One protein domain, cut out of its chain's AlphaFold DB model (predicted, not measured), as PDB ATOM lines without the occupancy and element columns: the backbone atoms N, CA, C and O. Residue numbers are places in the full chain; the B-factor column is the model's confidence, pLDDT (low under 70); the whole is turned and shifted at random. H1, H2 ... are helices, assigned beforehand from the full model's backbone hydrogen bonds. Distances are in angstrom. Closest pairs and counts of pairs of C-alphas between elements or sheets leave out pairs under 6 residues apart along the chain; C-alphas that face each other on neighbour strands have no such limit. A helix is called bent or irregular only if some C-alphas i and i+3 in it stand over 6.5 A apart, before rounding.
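Overview. This is residues 2 to 130 of the 143 residues of an uncharacterized protein of Lactococcus raffinolactis (UniProt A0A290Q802). Long helices make a loose, angular frame: H1 and H2 meet near their ends in a V, H2 turns back into H3 as a helical hairpin, and H5b runs from H3 to H1, where it crosses residues 9 to 20. H4 and H5a lie at one far end, and residues 2 to 8 of H1 stick out. The 129 printed residues hold five named helices, H1 to H5 in chain order, and no named strand: all helix. The whole is loose, radius of gyration of the C-alphas 17.7 A, spanning 48 by 47 by 40 A.

Along the chain. Find C-alpha 2 at (-47.812, 147.533, -64.617); H1 runs from there to residue 29, 40.9 A. H2, residues 35 to 63, covers 41.6 A, and H3, residues 67 to 85, 27.1 A. H4 is residues 87 to 90. H5, residues 98 to 128, was assigned as one helix by its hydrogen bonds but is bent: C-alphas 106 and 109 are 6.9 A apart. Its arms are H5a, residues 98 to 106, and H5b, residues 109 to 128, 27.8 A, ending at C-alpha 128 (-28.054, 132.932, -61.190). H5b is irregular, C-alphas 116 and 119 being 6.51 A apart.

Arrangement. Look at H1: it touches H2 with residues 23 to 27 alone, closest C-alphas Ile 27 and Phe 37 at 5.5 A, a steep tilt of 51 degrees, opposite ways. H1 touches H5b, closest C-alphas Arg 17 and Gly 126 at 4.7 A, a steep tilt of 62 degrees. The hairpin H2 and H3 touches at Phe 61 and Leu 70, closest C-alphas 6.3 A apart. H3 and H5b only just touch, with 3 pairs of C-alphas within 8 A. H4 and H5a are close but not clearly touching, closest C-alphas Phe 89 and Lys 101 at 6.6 A. Every O i to N i+4 pair is within hydrogen-bond range in H1, H2 and H5a, 14 of 15 in H3 and 14 of 16 in H5b; H4 is too short for one.

Size, cuts and confidence. The C-alphas farthest apart, Thr 63 and Glu 94, are 50.4 A apart. The printed part has no cut, and no link is long. Residues 2 to 5 have pLDDT under 70.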
ATOM      1  N   LYS A   2     -48.496 148.564 -65.448       56.88
ATOM      2  CA  LYS A   2     -47.812 147.533 -64.617       56.88
ATOM      3  C   LYS A   2     -47.736 146.130 -65.250       56.88
ATOM      4  O   LYS A   2     -46.687 145.499 -65.213       56.88
ATOM      5  N   LYS A   3     -48.820 145.662 -65.881       62.88
ATOM      6  CA  LYS A   3     -48.888 144.328 -66.514       62.88
ATOM      7  C   LYS A   3     -47.934 144.187 -67.716       62.88
ATOM      8  O   LYS A   3     -47.322 143.143 -67.890       62.88
ATOM      9  N   LEU A   4     -47.757 145.255 -68.497       63.59
ATOM     10  CA  LEU A   4     -46.906 145.264 -69.695       63.59
ATOM     11  C   LEU A   4     -45.417 145.305 -69.329       63.59
ATOM     12  O   LEU A   4     -44.632 144.528 -69.867       63.59
ATOM     13  N   VAL A   5     -45.051 146.128 -68.339       65.44
ATOM     14  CA  VAL A   5     -43.689 146.165 -67.778       65.44
ATOM     15  C   VAL A   5     -43.323 144.806 -67.179       65.44
ATOM     16  O   VAL A   5     -42.262 144.264 -67.475       65.44
ATOM     17  N   MET A   6     -44.229 144.198 -66.410       70.38
ATOM     18  CA  MET A   6     -44.005 142.875 -65.823       70.38
ATOM     19  C   MET A   6     -43.810 141.784 -66.890       70.38
ATOM     20  O   MET A   6     -42.932 140.934 -66.745       70.38
ATOM     21  N   ASN A   7     -44.576 141.826 -67.984       79.56
ATOM     22  CA  ASN A   7     -44.417 140.883 -69.093       79.56
ATOM     23  C   ASN A   7     -43.066 141.053 -69.807       79.56
ATOM     24  O   ASN A   7     -42.389 140.056 -70.065       79.56
ATOM     25  N   LEU A   8     -42.633 142.297 -70.047       83.06
ATOM     26  CA  LEU A   8     -41.334 142.591 -70.659       83.06
ATOM     27  C   LEU A   8     -40.168 142.072 -69.802       83.06
ATOM     28  O   LEU A   8     -39.247 141.443 -70.321       83.06
ATOM     29  N   LEU A   9     -40.225 142.274 -68.482       85.50
ATOM     30  CA  LEU A   9     -39.193 141.802 -67.552       85.50
ATOM     31  C   LEU A   9     -39.092 140.272 -67.523       85.50
ATOM     32  O   LEU A   9     -37.988 139.726 -67.554       85.50
ATOM     33  N   ARG A  10     -40.229 139.564 -67.524       83.88
ATOM     34  CA  ARG A  10     -40.263 138.090 -67.587       83.88
ATOM     35  C   ARG A  10     -39.676 137.567 -68.894       83.88
ATOM     36  O   ARG A  10     -38.895 136.614 -68.890       83.88
ATOM     37  N   GLN A  11     -40.026 138.207 -70.005       88.50
ATOM     38  CA  GLN A  11     -39.490 137.863 -71.316       88.50
ATOM     39  C   GLN A  11     -37.974 138.080 -71.369       88.50
ATOM     40  O   GLN A  11     -37.247 137.180 -71.795       88.50
ATOM     41  N   GLN A  12     -37.498 139.218 -70.861       89.81
ATOM     42  CA  GLN A  12     -36.076 139.522 -70.768       89.81
ATOM     43  C   GLN A  12     -35.340 138.506 -69.890       89.81
ATOM     44  O   GLN A  12     -34.293 137.997 -70.287       89.81
ATOM     45  N   LEU A  13     -35.892 138.157 -68.726       89.88
ATOM     46  CA  LEU A  13     -35.298 137.175 -67.822       89.88
ATOM     47  C   LEU A  13     -35.153 135.806 -68.498       89.88
ATOM     48  O   LEU A  13     -34.079 135.205 -68.456       89.88
ATOM     49  N   ARG A  14     -36.198 135.345 -69.198       88.31
ATOM     50  CA  ARG A  14     -36.158 134.110 -69.995       88.31
ATOM     51  C   ARG A  14     -35.055 134.160 -71.055       88.31
ATOM     52  O   ARG A  14     -34.308 133.194 -71.216       88.31
ATOM     53  N   TRP A  15     -34.919 135.285 -71.758       89.81
ATOM     54  CA  TRP A  15     -33.856 135.467 -72.746       89.81
ATOM     55  C   TRP A  15     -32.460 135.434 -72.125       89.81
ATOM     56  O   TRP A  15     -31.562 134.826 -72.708       89.81
ATOM     57  N   MET A  16     -32.274 136.027 -70.943       91.50
ATOM     58  CA  MET A  16     -30.981 136.025 -70.249       91.50
ATOM     59  C   MET A  16     -30.588 134.622 -69.770       91.50
ATOM     60  O   MET A  16     -29.441 134.229 -69.981       91.50
ATOM     61  N   ARG A  17     -31.536 133.834 -69.239       90.75
ATOM     62  CA  ARG A  17     -31.314 132.419 -68.871       90.75
ATOM     63  C   ARG A  17     -30.838 131.593 -70.070       90.75
ATOM     64  O   ARG A  17     -29.785 130.965 -70.021       90.75
ATOM     65  N   GLY A  18     -31.564 131.665 -71.189       90.56
ATOM     66  CA  GLY A  18     -31.184 130.954 -72.415       90.56
ATOM     67  C   GLY A  18     -29.867 131.456 -73.018       90.56
ATOM     68  O   GLY A  18     -29.093 130.671 -73.561       90.56
ATOM     69  N   SER A  19     -29.583 132.757 -72.908       90.44
ATOM     70  CA  SER A  19     -28.307 133.316 -73.357       90.44
ATOM     71  C   SER A  19     -27.128 132.810 -72.528       90.44
ATOM     72  O   SER A  19     -26.053 132.635 -73.097       90.44
ATOM     73  N   PHE A  20     -27.307 132.592 -71.222       92.31
ATOM     74  CA  PHE A  20     -26.271 132.026 -70.359       92.31
ATOM     75  C   PHE A  20     -25.941 130.588 -70.755       92.31
ATOM     76  O   PHE A  20     -24.787 130.296 -71.041       92.31
ATOM     77  N   ILE A  21     -26.960 129.729 -70.882       91.94
ATOM     78  CA  ILE A  21     -26.785 128.315 -71.258       91.94
ATOM     79  C   ILE A  21     -26.083 128.194 -72.617       91.94
ATOM     80  O   ILE A  21     -25.107 127.460 -72.749       91.94
ATOM     81  N   ARG A  22     -26.519 128.967 -73.623       92.00
ATOM     82  CA  ARG A  22     -25.859 128.981 -74.940       92.00
ATOM     83  C   ARG A  22     -24.435 129.531 -74.880       92.00
ATOM     84  O   ARG A  22     -23.581 129.064 -75.622       92.00
ATOM     85  N   GLY A  23     -24.185 130.535 -74.038       92.81
ATOM     86  CA  GLY A  23     -22.843 131.076 -73.831       92.81
ATOM     87  C   GLY A  23     -21.908 130.044 -73.206       92.81
ATOM     88  O   GLY A  23     -20.798 129.864 -73.693       92.81
ATOM     89  N   PHE A  24     -22.399 129.308 -72.208       93.69
ATOM     90  CA  PHE A  24     -21.665 128.221 -71.571       93.69
ATOM     91  C   PHE A  24     -21.350 127.105 -72.568       93.69
ATOM     92  O   PHE A  24     -20.200 126.703 -72.689       93.69
ATOM     93  N   TRP A  25     -22.340 126.683 -73.361       94.19
ATOM     94  CA  TRP A  25     -22.147 125.688 -74.417       94.19
ATOM     95  C   TRP A  25     -21.086 126.131 -75.439       94.19
ATOM     96  O   TRP A  25     -20.202 125.361 -75.795       94.19
ATOM     97  N   ARG A  26     -21.099 127.402 -75.861       94.12
ATOM     98  CA  ARG A  26     -20.075 127.927 -76.781       94.12
ATOM     99  C   ARG A  26     -18.660 127.830 -76.216       94.12
ATOM    100  O   ARG A  26     -17.751 127.517 -76.968       94.12
ATOM    101  N   ILE A  27     -18.470 128.106 -74.930       94.00
ATOM    102  CA  ILE A  27     -17.145 128.028 -74.300       94.00
ATOM    103  C   ILE A  27     -16.738 126.571 -74.048       94.00
ATOM    104  O   ILE A  27     -15.574 126.236 -74.219       94.00
ATOM    105  N   ALA A  28     -17.685 125.709 -73.672       94.25
ATOM    106  CA  ALA A  28     -17.412 124.312 -73.346       94.25
ATOM    107  C   ALA A  28     -17.099 123.442 -74.575       94.25
ATOM    108  O   ALA A  28     -16.336 122.490 -74.453       94.25
ATOM    109  N   PHE A  29     -17.691 123.744 -75.737       94.88
ATOM    110  CA  PHE A  29     -17.617 122.871 -76.916       94.88
ATOM    111  C   PHE A  29     -16.819 123.440 -78.099       94.88
ATOM    112  O   PHE A  29     -16.422 122.666 -78.967       94.88
ATOM    113  N   PHE A  30     -16.577 124.755 -78.187       94.62
ATOM    114  CA  PHE A  30     -15.755 125.304 -79.275       94.62
ATOM    115  C   PHE A  30     -14.274 125.335 -78.899       94.62
ATOM    116  O   PHE A  30     -13.910 125.660 -77.772       94.62
ATOM    117  N   ASN A  31     -13.417 125.084 -79.891       94.75
ATOM    118  CA  ASN A  31     -11.967 125.181 -79.746       94.75
ATOM    119  C   ASN A  31     -11.523 126.589 -79.328       94.75
ATOM    120  O   ASN A  31     -12.049 127.590 -79.822       94.75
ATOM    121  N   VAL A  32     -10.473 126.655 -78.507       94.50
ATOM    122  CA  VAL A  32      -9.875 127.910 -78.013       94.50
ATOM    123  C   VAL A  32      -9.332 128.781 -79.153       94.50
ATOM    124  O   VAL A  32      -9.266 129.994 -79.025       94.50
ATOM    125  N   THR A  33      -8.996 128.206 -80.307       95.31
ATOM    126  CA  THR A  33      -8.560 128.957 -81.499       95.31
ATOM    127  C   THR A  33      -9.716 129.582 -82.285       95.31
ATOM    128  O   THR A  33      -9.489 130.401 -83.174       95.31
ATOM    129  N   SER A  34     -10.968 129.225 -81.981       94.81
ATOM    130  CA  SER A  34     -12.133 129.718 -82.713       94.81
ATOM    131  C   SER A  34     -12.491 131.149 -82.321       94.81
ATOM    132  O   SER A  34     -12.570 131.500 -81.141       94.81
ATOM    133  N   PHE A  35     -12.856 131.960 -83.315       95.31
ATOM    134  CA  PHE A  35     -13.433 133.286 -83.093       95.31
ATOM    135  C   PHE A  35     -14.674 133.250 -82.182       95.31
ATOM    136  O   PHE A  35     -14.890 134.161 -81.381       95.31
ATOM    137  N   VAL A  36     -15.491 132.192 -82.265       94.44
ATOM    138  CA  VAL A  36     -16.716 132.051 -81.459       94.44
ATOM    139  C   VAL A  36     -16.391 131.954 -79.968       94.44
ATOM    140  O   VAL A  36     -17.082 132.583 -79.160       94.44
ATOM    141  N   PHE A  37     -15.330 131.219 -79.623       94.56
ATOM    142  CA  PHE A  37     -14.849 131.061 -78.253       94.56
ATOM    143  C   PHE A  37     -14.426 132.417 -77.680       94.56
ATOM    144  O   PHE A  37     -15.011 132.886 -76.700       94.56
ATOM    145  N   TRP A  38     -13.497 133.103 -78.355       96.31
ATOM    146  CA  TRP A  38     -12.986 134.401 -77.904       96.31
ATOM    147  C   TRP A  38     -14.069 135.465 -77.832       96.31
ATOM    148  O   TRP A  38     -14.163 136.183 -76.839       96.31
ATOM    149  N   ARG A  39     -14.952 135.542 -78.831       94.62
ATOM    150  CA  ARG A  39     -16.065 136.494 -78.812       94.62
ATOM    151  C   ARG A  39     -16.979 136.275 -77.605       94.62
ATOM    152  O   ARG A  39     -17.414 137.247 -76.983       94.62
ATOM    153  N   GLN A  40     -17.297 135.022 -77.274       96.12
ATOM    154  CA  GLN A  40     -18.150 134.712 -76.128       96.12
ATOM    155  C   GLN A  40     -17.443 135.004 -74.798       96.12
ATOM    156  O   GLN A  40     -18.051 135.624 -73.922       96.12
ATOM    157  N   LEU A  41     -16.170 134.619 -74.677       95.38
ATOM    158  CA  LEU A  41     -15.346 134.869 -73.497       95.38
ATOM    159  C   LEU A  41     -15.182 136.371 -73.237       95.38
ATOM    160  O   LEU A  41     -15.495 136.841 -72.145       95.38
ATOM    161  N   LEU A  42     -14.797 137.145 -74.255       96.06
ATOM    162  CA  LEU A  42     -14.667 138.603 -74.165       96.06
ATOM    163  C   LEU A  42     -15.999 139.272 -73.818       96.06
ATOM    164  O   LEU A  42     -16.028 140.210 -73.031       96.06
ATOM    165  N   THR A  43     -17.125 138.770 -74.337       93.44
ATOM    166  CA  THR A  43     -18.451 139.294 -73.964       93.44
ATOM    167  C   THR A  43     -18.717 139.133 -72.463       93.44
ATOM    168  O   THR A  43     -19.260 140.042 -71.831       93.44
ATOM    169  N   TRP A  44     -18.350 137.989 -71.881       94.38
ATOM    170  CA  TRP A  44     -18.514 137.734 -70.448       94.38
ATOM    171  C   TRP A  44     -17.512 138.502 -69.592       94.38
ATOM    172  O   TRP A  44     -17.922 139.084 -68.590       94.38
ATOM    173  N   LEU A  45     -16.247 138.582 -70.008       95.50
ATOM    174  CA  LEU A  45     -15.219 139.368 -69.324       95.50
ATOM    175  C   LEU A  45     -15.579 140.853 -69.301       95.50
ATOM    176  O   LEU A  45     -15.636 141.450 -68.230       95.50
ATOM    177  N   THR A  46     -15.929 141.434 -70.450       92.06
ATOM    178  CA  THR A  46     -16.379 142.829 -70.531       92.06
ATOM    179  C   THR A  46     -17.614 143.057 -69.661       92.06
ATOM    180  O   THR A  46     -17.707 144.069 -68.968       92.06
ATOM    181  N   PHE A  47     -18.559 142.113 -69.631       92.19
ATOM    182  CA  PHE A  47     -19.717 142.212 -68.743       92.19
ATOM    183  C   PHE A  47     -19.328 142.174 -67.257       92.19
ATOM    184  O   PHE A  47     -19.826 142.995 -66.488       92.19
ATOM    185  N   ALA A  48     -18.432 141.273 -66.852       93.00
ATOM    186  CA  ALA A  48     -17.962 141.163 -65.473       93.00
ATOM    187  C   ALA A  48     -17.202 142.425 -65.035       93.00
ATOM    188  O   ALA A  48     -17.577 143.044 -64.040       93.00
ATOM    189  N   ILE A  49     -16.218 142.866 -65.828       92.19
ATOM    190  CA  ILE A  49     -15.420 144.075 -65.573       92.19
ATOM    191  C   ILE A  49     -16.331 145.295 -65.452       92.19
ATOM    192  O   ILE A  49     -16.288 146.011 -64.455       92.19
ATOM    193  N   THR A  50     -17.214 145.511 -66.430       88.06
ATOM    194  CA  THR A  50     -18.113 146.669 -66.390       88.06
ATOM    195  C   THR A  50     -19.101 146.594 -65.229       88.06
ATOM    196  O   THR A  50     -19.484 147.644 -64.720       88.06
ATOM    197  N   THR A  51     -19.498 145.398 -64.781       89.38
ATOM    198  CA  THR A  51     -20.333 145.213 -63.582       89.38
ATOM    199  C   THR A  51     -19.588 145.622 -62.318       89.38
ATOM    200  O   THR A  51     -20.118 146.426 -61.555       89.38
ATOM    201  N   VAL A  52     -18.352 145.154 -62.139       91.00
ATOM    202  CA  VAL A  52     -17.507 145.526 -60.993       91.00
ATOM    203  C   VAL A  52     -17.246 147.032 -60.969       91.00
ATOM    204  O   VAL A  52     -17.498 147.664 -59.947       91.00
ATOM    205  N   LEU A  53     -16.851 147.627 -62.099       86.94
ATOM    206  CA  LEU A  53     -16.629 149.076 -62.202       86.94
ATOM    207  C   LEU A  53     -17.882 149.880 -61.833       86.94
ATOM    208  O   LEU A  53     -17.801 150.897 -61.156       86.94
ATOM    209  N   SER A  54     -19.062 149.409 -62.239       84.31
ATOM    210  CA  SER A  54     -20.318 150.090 -61.899       84.31
ATOM    211  C   SER A  54     -20.639 150.006 -60.411       84.31
ATOM    212  O   SER A  54     -21.080 150.994 -59.833       84.31
ATOM    213  N   MET A  55     -20.379 148.859 -59.778       87.00
ATOM    214  CA  MET A  55     -20.518 148.724 -58.326       87.00
ATOM    215  C   MET A  55     -19.514 149.613 -57.587       87.00
ATOM    216  O   MET A  55     -19.889 150.264 -56.619       87.00
ATOM    217  N   GLN A  56     -18.270 149.708 -58.066       86.56
ATOM    218  CA  GLN A  56     -17.253 150.596 -57.495       86.56
ATOM    219  C   GLN A  56     -17.663 152.069 -57.570       86.56
ATOM    220  O   GLN A  56     -17.531 152.771 -56.574       86.56
ATOM    221  N   ILE A  57     -18.220 152.526 -58.699       83.62
ATOM    222  CA  ILE A  57     -18.751 153.895 -58.835       83.62
ATOM    223  C   ILE A  57     -19.851 154.155 -57.798       83.62
ATOM    224  O   ILE A  57     -19.853 155.201 -57.152       83.62
ATOM    225  N   ILE A  58     -20.765 153.197 -57.601       84.19
ATOM    226  CA  ILE A  58     -21.846 153.318 -56.613       84.19
ATOM    227  C   ILE A  58     -21.278 153.381 -55.187       84.19
ATOM    228  O   ILE A  58     -21.654 154.262 -54.420       84.19
ATOM    229  N   VAL A  59     -20.357 152.482 -54.831       87.44
ATOM    230  CA  VAL A  59     -19.742 152.446 -53.492       87.44
ATOM    231  C   VAL A  59     -18.935 153.717 -53.221       87.44
ATOM    232  O   VAL A  59     -19.063 154.305 -52.148       87.44
ATOM    233  N   PHE A  60     -18.145 154.175 -54.193       85.19
ATOM    234  CA  PHE A  60     -17.389 155.420 -54.090       85.19
ATOM    235  C   PHE A  60     -18.320 156.615 -53.867       85.19
ATOM    236  O   PHE A  60     -18.081 157.417 -52.968       85.19
ATOM    237  N   PHE A  61     -19.420 156.697 -54.622       81.88
ATOM    238  CA  PHE A  61     -20.416 157.748 -54.440       81.88
ATOM    239  C   PHE A  61     -21.012 157.758 -53.030       81.88
ATOM    240  O   PHE A  61     -21.066 158.810 -52.405       81.88
ATOM    241  N   VAL A  62     -21.417 156.595 -52.517       84.50
ATOM    242  CA  VAL A  62     -22.051 156.485 -51.192       84.50
ATOM    243  C   VAL A  62     -21.083 156.824 -50.054       84.50
ATOM    244  O   VAL A  62     -21.516 157.308 -49.014       84.50
ATOM    245  N   THR A  63     -19.785 156.564 -50.229       86.81
ATOM    246  CA  THR A  63     -18.792 156.694 -49.150       86.81
ATOM    247  C   THR A  63     -18.046 158.023 -49.147       86.81
ATOM    248  O   THR A  63     -17.788 158.557 -48.074       86.81
ATOM    249  N   GLN A  64     -17.652 158.531 -50.316       82.31
ATOM    250  CA  GLN A  64     -16.700 159.647 -50.450       82.31
ATOM    251  C   GLN A  64     -17.097 160.658 -51.539       82.31
ATOM    252  O   GLN A  64     -16.481 161.716 -51.667       82.31
ATOM    253  N   GLY A  65     -18.080 160.327 -52.377       75.50
ATOM    254  CA  GLY A  65     -18.374 161.092 -53.580       75.50
ATOM    255  C   GLY A  65     -19.160 162.369 -53.306       75.50
ATOM    256  O   GLY A  65     -20.174 162.374 -52.615       75.50
ATOM    257  N   THR A  66     -18.748 163.457 -53.950       82.19
ATOM    258  CA  THR A  66     -19.604 164.635 -54.117       82.19
ATOM    259  C   THR A  66     -20.527 164.439 -55.319       82.19
ATOM    260  O   THR A  66     -20.207 163.700 -56.257       82.19
ATOM    261  N   PHE A  67     -21.659 165.147 -55.352       76.44
ATOM    262  CA  PHE A  67     -22.577 165.107 -56.498       76.44
ATOM    263  C   PHE A  67     -21.867 165.405 -57.833       76.44
ATOM    264  O   PHE A  67     -22.125 164.747 -58.839       76.44
ATOM    265  N   LEU A  68     -20.902 166.333 -57.818       79.62
ATOM    266  CA  LEU A  68     -20.101 166.696 -58.986       79.62
ATOM    267  C   LEU A  68     -19.281 165.504 -59.512       79.62
ATOM    268  O   LEU A  68     -19.268 165.244 -60.714       79.62
ATOM    269  N   THR A  69     -18.639 164.738 -58.622       79.12
ATOM    270  CA  THR A  69     -17.853 163.555 -59.018       79.12
ATOM    271  C   THR A  69     -18.711 162.448 -59.627       79.12
ATOM    272  O   THR A  69     -18.312 161.862 -60.635       79.12
ATOM    273  N   LEU A  70     -19.919 162.212 -59.102       75.81
ATOM    274  CA  LEU A  70     -20.868 161.264 -59.698       75.81
ATOM    275  C   LEU A  70     -21.288 161.699 -61.105       75.81
ATOM    276  O   LEU A  70     -21.357 160.874 -62.017       75.81
ATOM    277  N   LEU A  71     -21.526 162.998 -61.294       79.00
ATOM    278  CA  LEU A  71     -21.928 163.551 -62.581       79.00
ATOM    279  C   LEU A  71     -20.848 163.304 -63.650       79.00
ATOM    280  O   LEU A  71     -21.162 162.792 -64.724       79.00
ATOM    281  N   PHE A  72     -19.569 163.535 -63.335       81.94
ATOM    282  CA  PHE A  72     -18.461 163.202 -64.242       81.94
ATOM    283  C   PHE A  72     -18.334 161.695 -64.505       81.94
ATOM    284  O   PHE A  72     -18.188 161.286 -65.660       81.94
ATOM    285  N   MET A  73     -18.446 160.860 -63.467       79.12
ATOM    286  CA  MET A  73     -18.353 159.399 -63.599       79.12
ATOM    287  C   MET A  73     -19.472 158.791 -64.456       79.12
ATOM    288  O   MET A  73     -19.269 157.726 -65.035       79.12
ATOM    289  N   LEU A  74     -20.633 159.444 -64.566       78.31
ATOM    290  CA  LEU A  74     -21.734 159.005 -65.430       78.31
ATOM    291  C   LEU A  74     -21.671 159.623 -66.834       78.31
ATOM    292  O   LEU A  74     -21.931 158.928 -67.818       78.31
ATOM    293  N   ILE A  75     -21.313 160.904 -66.947       84.19
ATOM    294  CA  ILE A  75     -21.291 161.620 -68.231       84.19
ATOM    295  C   ILE A  75     -20.176 161.110 -69.142       84.19
ATOM    296  O   ILE A  75     -20.413 160.918 -70.333       84.19
ATOM    297  N   ILE A  76     -18.979 160.850 -68.612       84.06
ATOM    298  CA  ILE A  76     -17.851 160.369 -69.423       84.06
ATOM    299  C   ILE A  76     -18.202 159.059 -70.156       84.06
ATOM    300  O   ILE A  76     -18.131 159.030 -71.389       84.06
ATOM    301  N   PRO A  77     -18.635 157.977 -69.475       81.19
ATOM    302  CA  PRO A  77     -19.009 156.751 -70.169       81.19
ATOM    303  C   PRO A  77     -20.250 156.932 -71.048       81.19
ATOM    304  O   PRO A  77     -20.362 156.230 -72.054       81.19
ATOM    305  N   LEU A  78     -21.158 157.858 -70.721       84.75
ATOM    306  CA  LEU A  78     -22.294 158.193 -71.580       84.75
ATOM    307  C   LEU A  78     -21.835 158.768 -72.926       84.75
ATOM    308  O   LEU A  78     -22.246 158.265 -73.971       84.75
ATOM    309  N   ILE A  79     -20.943 159.761 -72.904       87.56
ATOM    310  CA  ILE A  79     -20.378 160.375 -74.113       87.56
ATOM    311  C   ILE A  79     -19.624 159.327 -74.931       87.56
ATOM    312  O   ILE A  79     -19.858 159.203 -76.131       87.56
ATOM    313  N   LEU A  80     -18.774 158.519 -74.288       86.62
ATOM    314  CA  LEU A  80     -18.032 157.457 -74.974       86.62
ATOM    315  C   LEU A  80     -18.971 156.442 -75.644       86.62
ATOM    316  O   LEU A  80     -18.750 156.068 -76.795       86.62
ATOM    317  N   ASN A  81     -20.051 156.028 -74.974       84.00
ATOM    318  CA  ASN A  81     -21.039 155.123 -75.570       84.00
ATOM    319  C   ASN A  81     -21.799 155.775 -76.731       84.00
ATOM    320  O   ASN A  81     -22.045 155.109 -77.738       84.00
ATOM    321  N   MET A  82     -22.136 157.064 -76.631       87.25
ATOM    322  CA  MET A  82     -22.726 157.799 -77.750       87.25
ATOM    323  C   MET A  82     -21.773 157.846 -78.946       87.25
ATOM    324  O   MET A  82     -22.201 157.551 -80.060       87.25
ATOM    325  N   LEU A  83     -20.483 158.118 -78.736       88.12
ATOM    326  CA  LEU A  83     -19.486 158.117 -79.810       88.12
ATOM    327  C   LEU A  83     -19.363 156.741 -80.476       88.12
ATOM    328  O   LEU A  83     -19.411 156.648 -81.699       88.12
ATOM    329  N   LEU A  84     -19.302 155.658 -79.696       85.44
ATOM    330  CA  LEU A  84     -19.277 154.291 -80.240       85.44
ATOM    331  C   LEU A  84     -20.554 153.952 -81.028       85.44
ATOM    332  O   LEU A  84     -20.510 153.233 -82.033       85.44
ATOM    333  N   SER A  85     -21.696 154.502 -80.610       85.56
ATOM    334  CA  SER A  85     -22.973 154.325 -81.304       85.56
ATOM    335  C   SER A  85     -23.053 155.058 -82.648       85.56
ATOM    336  O   SER A  85     -23.932 154.747 -83.449       85.56
ATOM    337  N   LEU A  86     -22.115 155.961 -82.969       86.62
ATOM    338  CA  LEU A  86     -22.063 156.603 -84.290       86.62
ATOM    339  C   LEU A  86     -21.847 155.594 -85.425       86.62
ATOM    340  O   LEU A  86     -22.280 155.835 -86.551       86.62
ATOM    341  N   SER A  87     -21.281 154.422 -85.120       83.12
ATOM    342  CA  SER A  87     -21.193 153.294 -86.055       83.12
ATOM    343  C   SER A  87     -22.554 152.888 -86.646       83.12
ATOM    344  O   SER A  87     -22.612 152.437 -87.789       83.12
ATOM    345  N   TYR A  88     -23.671 153.132 -85.946       79.50
ATOM    346  CA  TYR A  88     -25.018 152.892 -86.478       79.50
ATOM    347  C   TYR A  88     -25.378 153.790 -87.667       79.50
ATOM    348  O   TYR A  88     -26.211 153.403 -88.489       79.50
ATOM    349  N   PHE A  89     -24.766 154.971 -87.798       84.12
ATOM    350  CA  PHE A  89     -24.978 155.814 -88.975       84.12
ATOM    351  C   PHE A  89     -24.300 155.233 -90.215       84.12
ATOM    352  O   PHE A  89     -24.897 155.302 -91.293       84.12
ATOM    353  N   ALA A  90     -23.128 154.612 -90.042       84.38
ATOM    354  CA  ALA A  90     -22.345 154.001 -91.118       84.38
ATOM    355  C   ALA A  90     -23.026 152.763 -91.728       84.38
ATOM    356  O   ALA A  90     -22.817 152.455 -92.898       84.38
ATOM    357  N   ILE A  91     -23.881 152.070 -90.970       83.19
ATOM    358  CA  ILE A  91     -24.611 150.901 -91.468       83.19
ATOM    359  C   ILE A  91     -25.730 151.360 -92.417       83.19
ATOM    360  O   ILE A  91     -26.667 152.073 -92.027       83.19
ATOM    361  N   HIS A  92     -25.645 150.951 -93.684       81.19
ATOM    362  CA  HIS A  92     -26.720 151.149 -94.653       81.19
ATOM    363  C   HIS A  92     -27.864 150.166 -94.376       81.19
ATOM    364  O   HIS A  92     -27.635 148.984 -94.131       81.19
ATOM    365  N   ARG A  93     -29.106 150.659 -94.388       81.25
ATOM    366  CA  ARG A  93     -30.305 149.832 -94.243       81.25
ATOM    367  C   ARG A  93     -31.363 150.339 -95.205       81.25
ATOM    368  O   ARG A  93     -31.802 151.483 -95.084       81.25
ATOM    369  N   GLU A  94     -31.767 149.476 -96.126       85.31
ATOM    370  CA  GLU A  94     -32.825 149.776 -97.085       85.31
ATOM    371  C   GLU A  94     -34.132 150.115 -96.348       85.31
ATOM    372  O   GLU A  94     -34.488 149.484 -95.348       85.31
ATOM    373  N   GLY A  95     -34.811 151.175 -96.792       85.19
ATOM    374  CA  GLY A  95     -36.060 151.660 -96.191       85.19
ATOM    375  C   GLY A  95     -35.914 152.541 -94.942       85.19
ATOM    376  O   GLY A  95     -36.925 152.974 -94.390       85.19
ATOM    377  N   MET A  96     -34.693 152.845 -94.486       86.38
ATOM    378  CA  MET A  96     -34.476 153.667 -93.291       86.38
ATOM    379  C   MET A  96     -34.116 155.118 -93.630       86.38
ATOM    380  O   MET A  96     -33.059 155.401 -94.193       86.38
ATOM    381  N   GLN A  97     -34.958 156.065 -93.216       87.62
ATOM    382  CA  GLN A  97     -34.687 157.494 -93.401       87.62
ATOM    383  C   GLN A  97     -33.625 158.001 -92.409       87.62
ATOM    384  O   GLN A  97     -33.582 157.582 -91.251       87.62
ATOM    385  N   ILE A  98     -32.830 159.000 -92.808       85.12
ATOM    386  CA  ILE A  98     -31.814 159.638 -91.944       85.12
ATOM    387  C   ILE A  98     -32.439 160.189 -90.650       85.12
ATOM    388  O   ILE A  98     -31.889 160.010 -89.564       85.12
ATOM    389  N   LYS A  99     -33.649 160.765 -90.728       87.69
ATOM    390  CA  LYS A  99     -34.404 161.233 -89.550       87.69
ATOM    391  C   LYS A  99     -34.664 160.115 -88.532       87.69
ATOM    392  O   LYS A  99     -34.649 160.364 -87.330       87.69
ATOM    393  N   GLN A 100     -34.892 158.883 -88.987       87.62
ATOM    394  CA  GLN A 100     -35.100 157.735 -88.100       87.62
ATOM    395  C   GLN A 100     -33.790 157.310 -87.428       87.62
ATOM    396  O   GLN A 100     -33.802 156.996 -86.240       87.62
ATOM    397  N   LYS A 101     -32.656 157.376 -88.143       87.62
ATOM    398  CA  LYS A 101     -31.326 157.143 -87.555       87.62
ATOM    399  C   LYS A 101     -31.028 158.139 -86.428       87.62
ATOM    400  O   LYS A 101     -30.644 157.720 -85.339       87.62
ATOM    401  N   PHE A 102     -31.320 159.428 -86.634       88.94
ATOM    402  CA  PHE A 102     -31.190 160.448 -85.584       88.94
ATOM    403  C   PHE A 102     -32.097 160.190 -84.378       88.94
ATOM    404  O   PHE A 102     -31.642 160.317 -83.245       88.94
ATOM    405  N   LYS A 103     -33.355 159.780 -84.592       89.56
ATOM    406  CA  LYS A 103     -34.254 159.411 -83.483       89.56
ATOM    407  C   LYS A 103     -33.693 158.255 -82.653       89.56
ATOM    408  O   LYS A 103     -33.754 158.305 -81.430       89.56
ATOM    409  N   ILE A 104     -33.124 157.235 -83.294       87.56
ATOM    410  CA  ILE A 104     -32.505 156.101 -82.589       87.56
ATOM    411  C   ILE A 104     -31.269 156.551 -81.811       87.56
ATOM    412  O   ILE A 104     -31.112 156.173 -80.653       87.56
ATOM    413  N   PHE A 105     -30.431 157.389 -82.417       88.62
ATOM    414  CA  PHE A 105     -29.264 157.957 -81.749       88.62
ATOM    415  C   PHE A 105     -29.652 158.800 -80.523       88.62
ATOM    416  O   PHE A 105     -29.069 158.644 -79.455       88.62
ATOM    417  N   ALA A 106     -30.702 159.619 -80.628       88.69
ATOM    418  CA  ALA A 106     -31.219 160.410 -79.509       88.69
ATOM    419  C   ALA A 106     -31.808 159.548 -78.374       88.69
ATOM    420  O   ALA A 106     -31.813 159.966 -77.219       88.69
ATOM    421  N   LEU A 107     -32.282 158.335 -78.679       89.56
ATOM    422  CA  LEU A 107     -32.764 157.374 -77.682       89.56
ATOM    423  C   LEU A 107     -31.633 156.578 -77.012       89.56
ATOM    424  O   LEU A 107     -31.876 155.898 -76.012       89.56
ATOM    425  N   PHE A 108     -30.402 156.653 -77.523       86.94
ATOM    426  CA  PHE A 108     -29.271 155.875 -77.018       86.94
ATOM    427  C   PHE A 108     -28.914 156.176 -75.549       86.94
ATOM    428  O   PHE A 108     -28.719 155.220 -74.795       86.94
ATOM    429  N   PRO A 109     -28.917 157.443 -75.076       86.19
ATOM    430  CA  PRO A 109     -28.728 157.762 -73.659       86.19
ATOM    431  C   PRO A 109     -29.752 157.078 -72.750       86.19
ATOM    432  O   PRO A 109     -29.395 156.462 -71.748       86.19
ATOM    433  N   LEU A 110     -31.029 157.122 -73.137       88.88
ATOM    434  CA  LEU A 110     -32.110 156.475 -72.392       88.88
ATOM    435  C   LEU A 110     -31.942 154.952 -72.389       88.88
ATOM    436  O   LEU A 110     -32.099 154.310 -71.349       88.88
ATOM    437  N   ALA A 111     -31.566 154.372 -73.530       86.81
ATOM    438  CA  ALA A 111     -31.277 152.948 -73.636       86.81
ATOM    439  C   ALA A 111     -30.085 152.534 -72.757       86.81
ATOM    440  O   ALA A 111     -30.116 151.454 -72.166       86.81
ATOM    441  N   MET A 112     -29.062 153.383 -72.629       85.06
ATOM    442  CA  MET A 112     -27.904 153.132 -71.773       85.06
ATOM    443  C   MET A 112     -28.277 153.156 -70.290       85.06
ATOM    444  O   MET A 112     -27.928 152.221 -69.569       85.06
ATOM    445  N   VAL A 113     -29.033 154.164 -69.844       85.56
ATOM    446  CA  VAL A 113     -29.545 154.234 -68.463       85.56
ATOM    447  C   VAL A 113     -30.396 152.998 -68.156       85.56
ATOM    448  O   VAL A 113     -30.183 152.316 -67.151       85.56
ATOM    449  N   TRP A 114     -31.300 152.632 -69.066       88.44
ATOM    450  CA  TRP A 114     -32.104 151.416 -68.940       88.44
ATOM    451  C   TRP A 114     -31.246 150.143 -68.889       88.44
ATOM    452  O   TRP A 114     -31.514 149.229 -68.102       88.44
ATOM    453  N   ASN A 115     -30.189 150.070 -69.701       86.25
ATOM    454  CA  ASN A 115     -29.269 148.940 -69.697       86.25
ATOM    455  C   ASN A 115     -28.551 148.805 -68.351       86.25
ATOM    456  O   ASN A 115     -28.514 147.711 -67.783       86.25
ATOM    457  N   PHE A 116     -28.035 149.926 -67.845       83.75
ATOM    458  CA  PHE A 116     -27.257 150.005 -66.617       83.75
ATOM    459  C   PHE A 116     -28.068 149.580 -65.391       83.75
ATOM    460  O   PHE A 116     -27.629 148.705 -64.648       83.75
ATOM    461  N   PHE A 117     -29.264 150.146 -65.208       84.50
ATOM    462  CA  PHE A 117     -30.066 149.901 -64.005       84.50
ATOM    463  C   PHE A 117     -30.937 148.645 -64.097       84.50
ATOM    464  O   PHE A 117     -31.060 147.894 -63.128       84.50
ATOM    465  N   VAL A 118     -31.549 148.394 -65.258       88.94
ATOM    466  CA  VAL A 118     -32.595 147.370 -65.387       88.94
ATOM    467  C   VAL A 118     -32.062 146.113 -66.061       88.94
ATOM    468  O   VAL A 118     -32.079 145.032 -65.468       88.94
ATOM    469  N   LEU A 119     -31.562 146.223 -67.296       89.75
ATOM    470  CA  LEU A 119     -31.194 145.033 -68.076       89.75
ATOM    471  C   LEU A 119     -30.013 144.274 -67.476       89.75
ATOM    472  O   LEU A 119     -29.998 143.042 -67.518       89.75
ATOM    473  N   ARG A 120     -29.039 144.991 -66.913       89.50
ATOM    474  CA  ARG A 120     -27.891 144.395 -66.231       89.50
ATOM    475  C   ARG A 120     -28.321 143.562 -65.028       89.50
ATOM    476  O   ARG A 120     -27.919 142.406 -64.926       89.50
ATOM    477  N   THR A 121     -29.183 144.109 -64.179       89.38
ATOM    478  CA  THR A 121     -29.721 143.412 -63.003       89.38
ATOM    479  C   THR A 121     -30.483 142.156 -63.418       89.38
ATOM    480  O   THR A 121     -30.234 141.070 -62.896       89.38
ATOM    481  N   ILE A 122     -31.333 142.256 -64.445       90.94
ATOM    482  CA  ILE A 122     -32.051 141.094 -64.995       90.94
ATOM    483  C   ILE A 122     -31.082 140.058 -65.568       90.94
ATOM    484  O   ILE A 122     -31.326 138.860 -65.436       90.94
ATOM    485  N   ARG A 123     -29.986 140.487 -66.202       91.75
ATOM    486  CA  ARG A 123     -28.961 139.571 -66.713       91.75
ATOM    487  C   ARG A 123     -28.295 138.797 -65.578       91.75
ATOM    488  O   ARG A 123     -28.202 137.579 -65.693       91.75
ATOM    489  N   LEU A 124     -27.916 139.462 -64.486       92.00
ATOM    490  CA  LEU A 124     -27.349 138.805 -63.300       92.00
ATOM    491  C   LEU A 124     -28.332 137.797 -62.694       92.00
ATOM    492  O   LEU A 124     -27.983 136.632 -62.512       92.00
ATOM    493  N   ILE A 125     -29.586 138.204 -62.478       91.69
ATOM    494  CA  ILE A 125     -30.638 137.305 -61.979       91.69
ATOM    495  C   ILE A 125     -30.846 136.135 -62.948       91.69
ATOM    496  O   ILE A 125     -31.012 134.994 -62.524       91.69
ATOM    497  N   GLY A 126     -30.818 136.388 -64.257       90.12
ATOM    498  CA  GLY A 126     -30.943 135.363 -65.290       90.12
ATOM    499  C   GLY A 126     -29.800 134.351 -65.271       90.12
ATOM    500  O   GLY A 126     -30.050 133.169 -65.488       90.12
ATOM    501  N   TYR A 127     -28.575 134.786 -64.977       91.19
ATOM    502  CA  TYR A 127     -27.412 133.901 -64.859       91.19
ATOM    503  C   TYR A 127     -27.509 133.048 -63.590       91.19
ATOM    504  O   TYR A 127     -27.380 131.829 -63.655       91.19
ATOM    505  N   LEU A 128     -27.866 133.654 -62.455       91.00
ATOM    506  CA  LEU A 128     -28.054 132.932 -61.190       91.00
ATOM    507  C   LEU A 128     -29.211 131.923 -61.271       91.00
ATOM    508  O   LEU A 128     -29.075 130.765 -60.882       91.00
ATOM    509  N   THR A 129     -30.337 132.323 -61.863       89.62
ATOM    510  CA  THR A 129     -31.556 131.498 -61.972       89.62
ATOM    511  C   THR A 129     -31.639 130.679 -63.263       89.62
ATOM    512  O   THR A 129     -32.714 130.195 -63.617       89.62
ATOM    513  N   HIS A 130     -30.527 130.502 -63.982       85.69
ATOM    514  CA  HIS A 130     -30.479 129.802 -65.272       85.69
ATOM    515  C   HIS A 130     -31.077 128.385 -65.263       85.69
ATOM    516  O   HIS A 130     -31.644 127.982 -66.271       85.69
TER     517      HIS A 130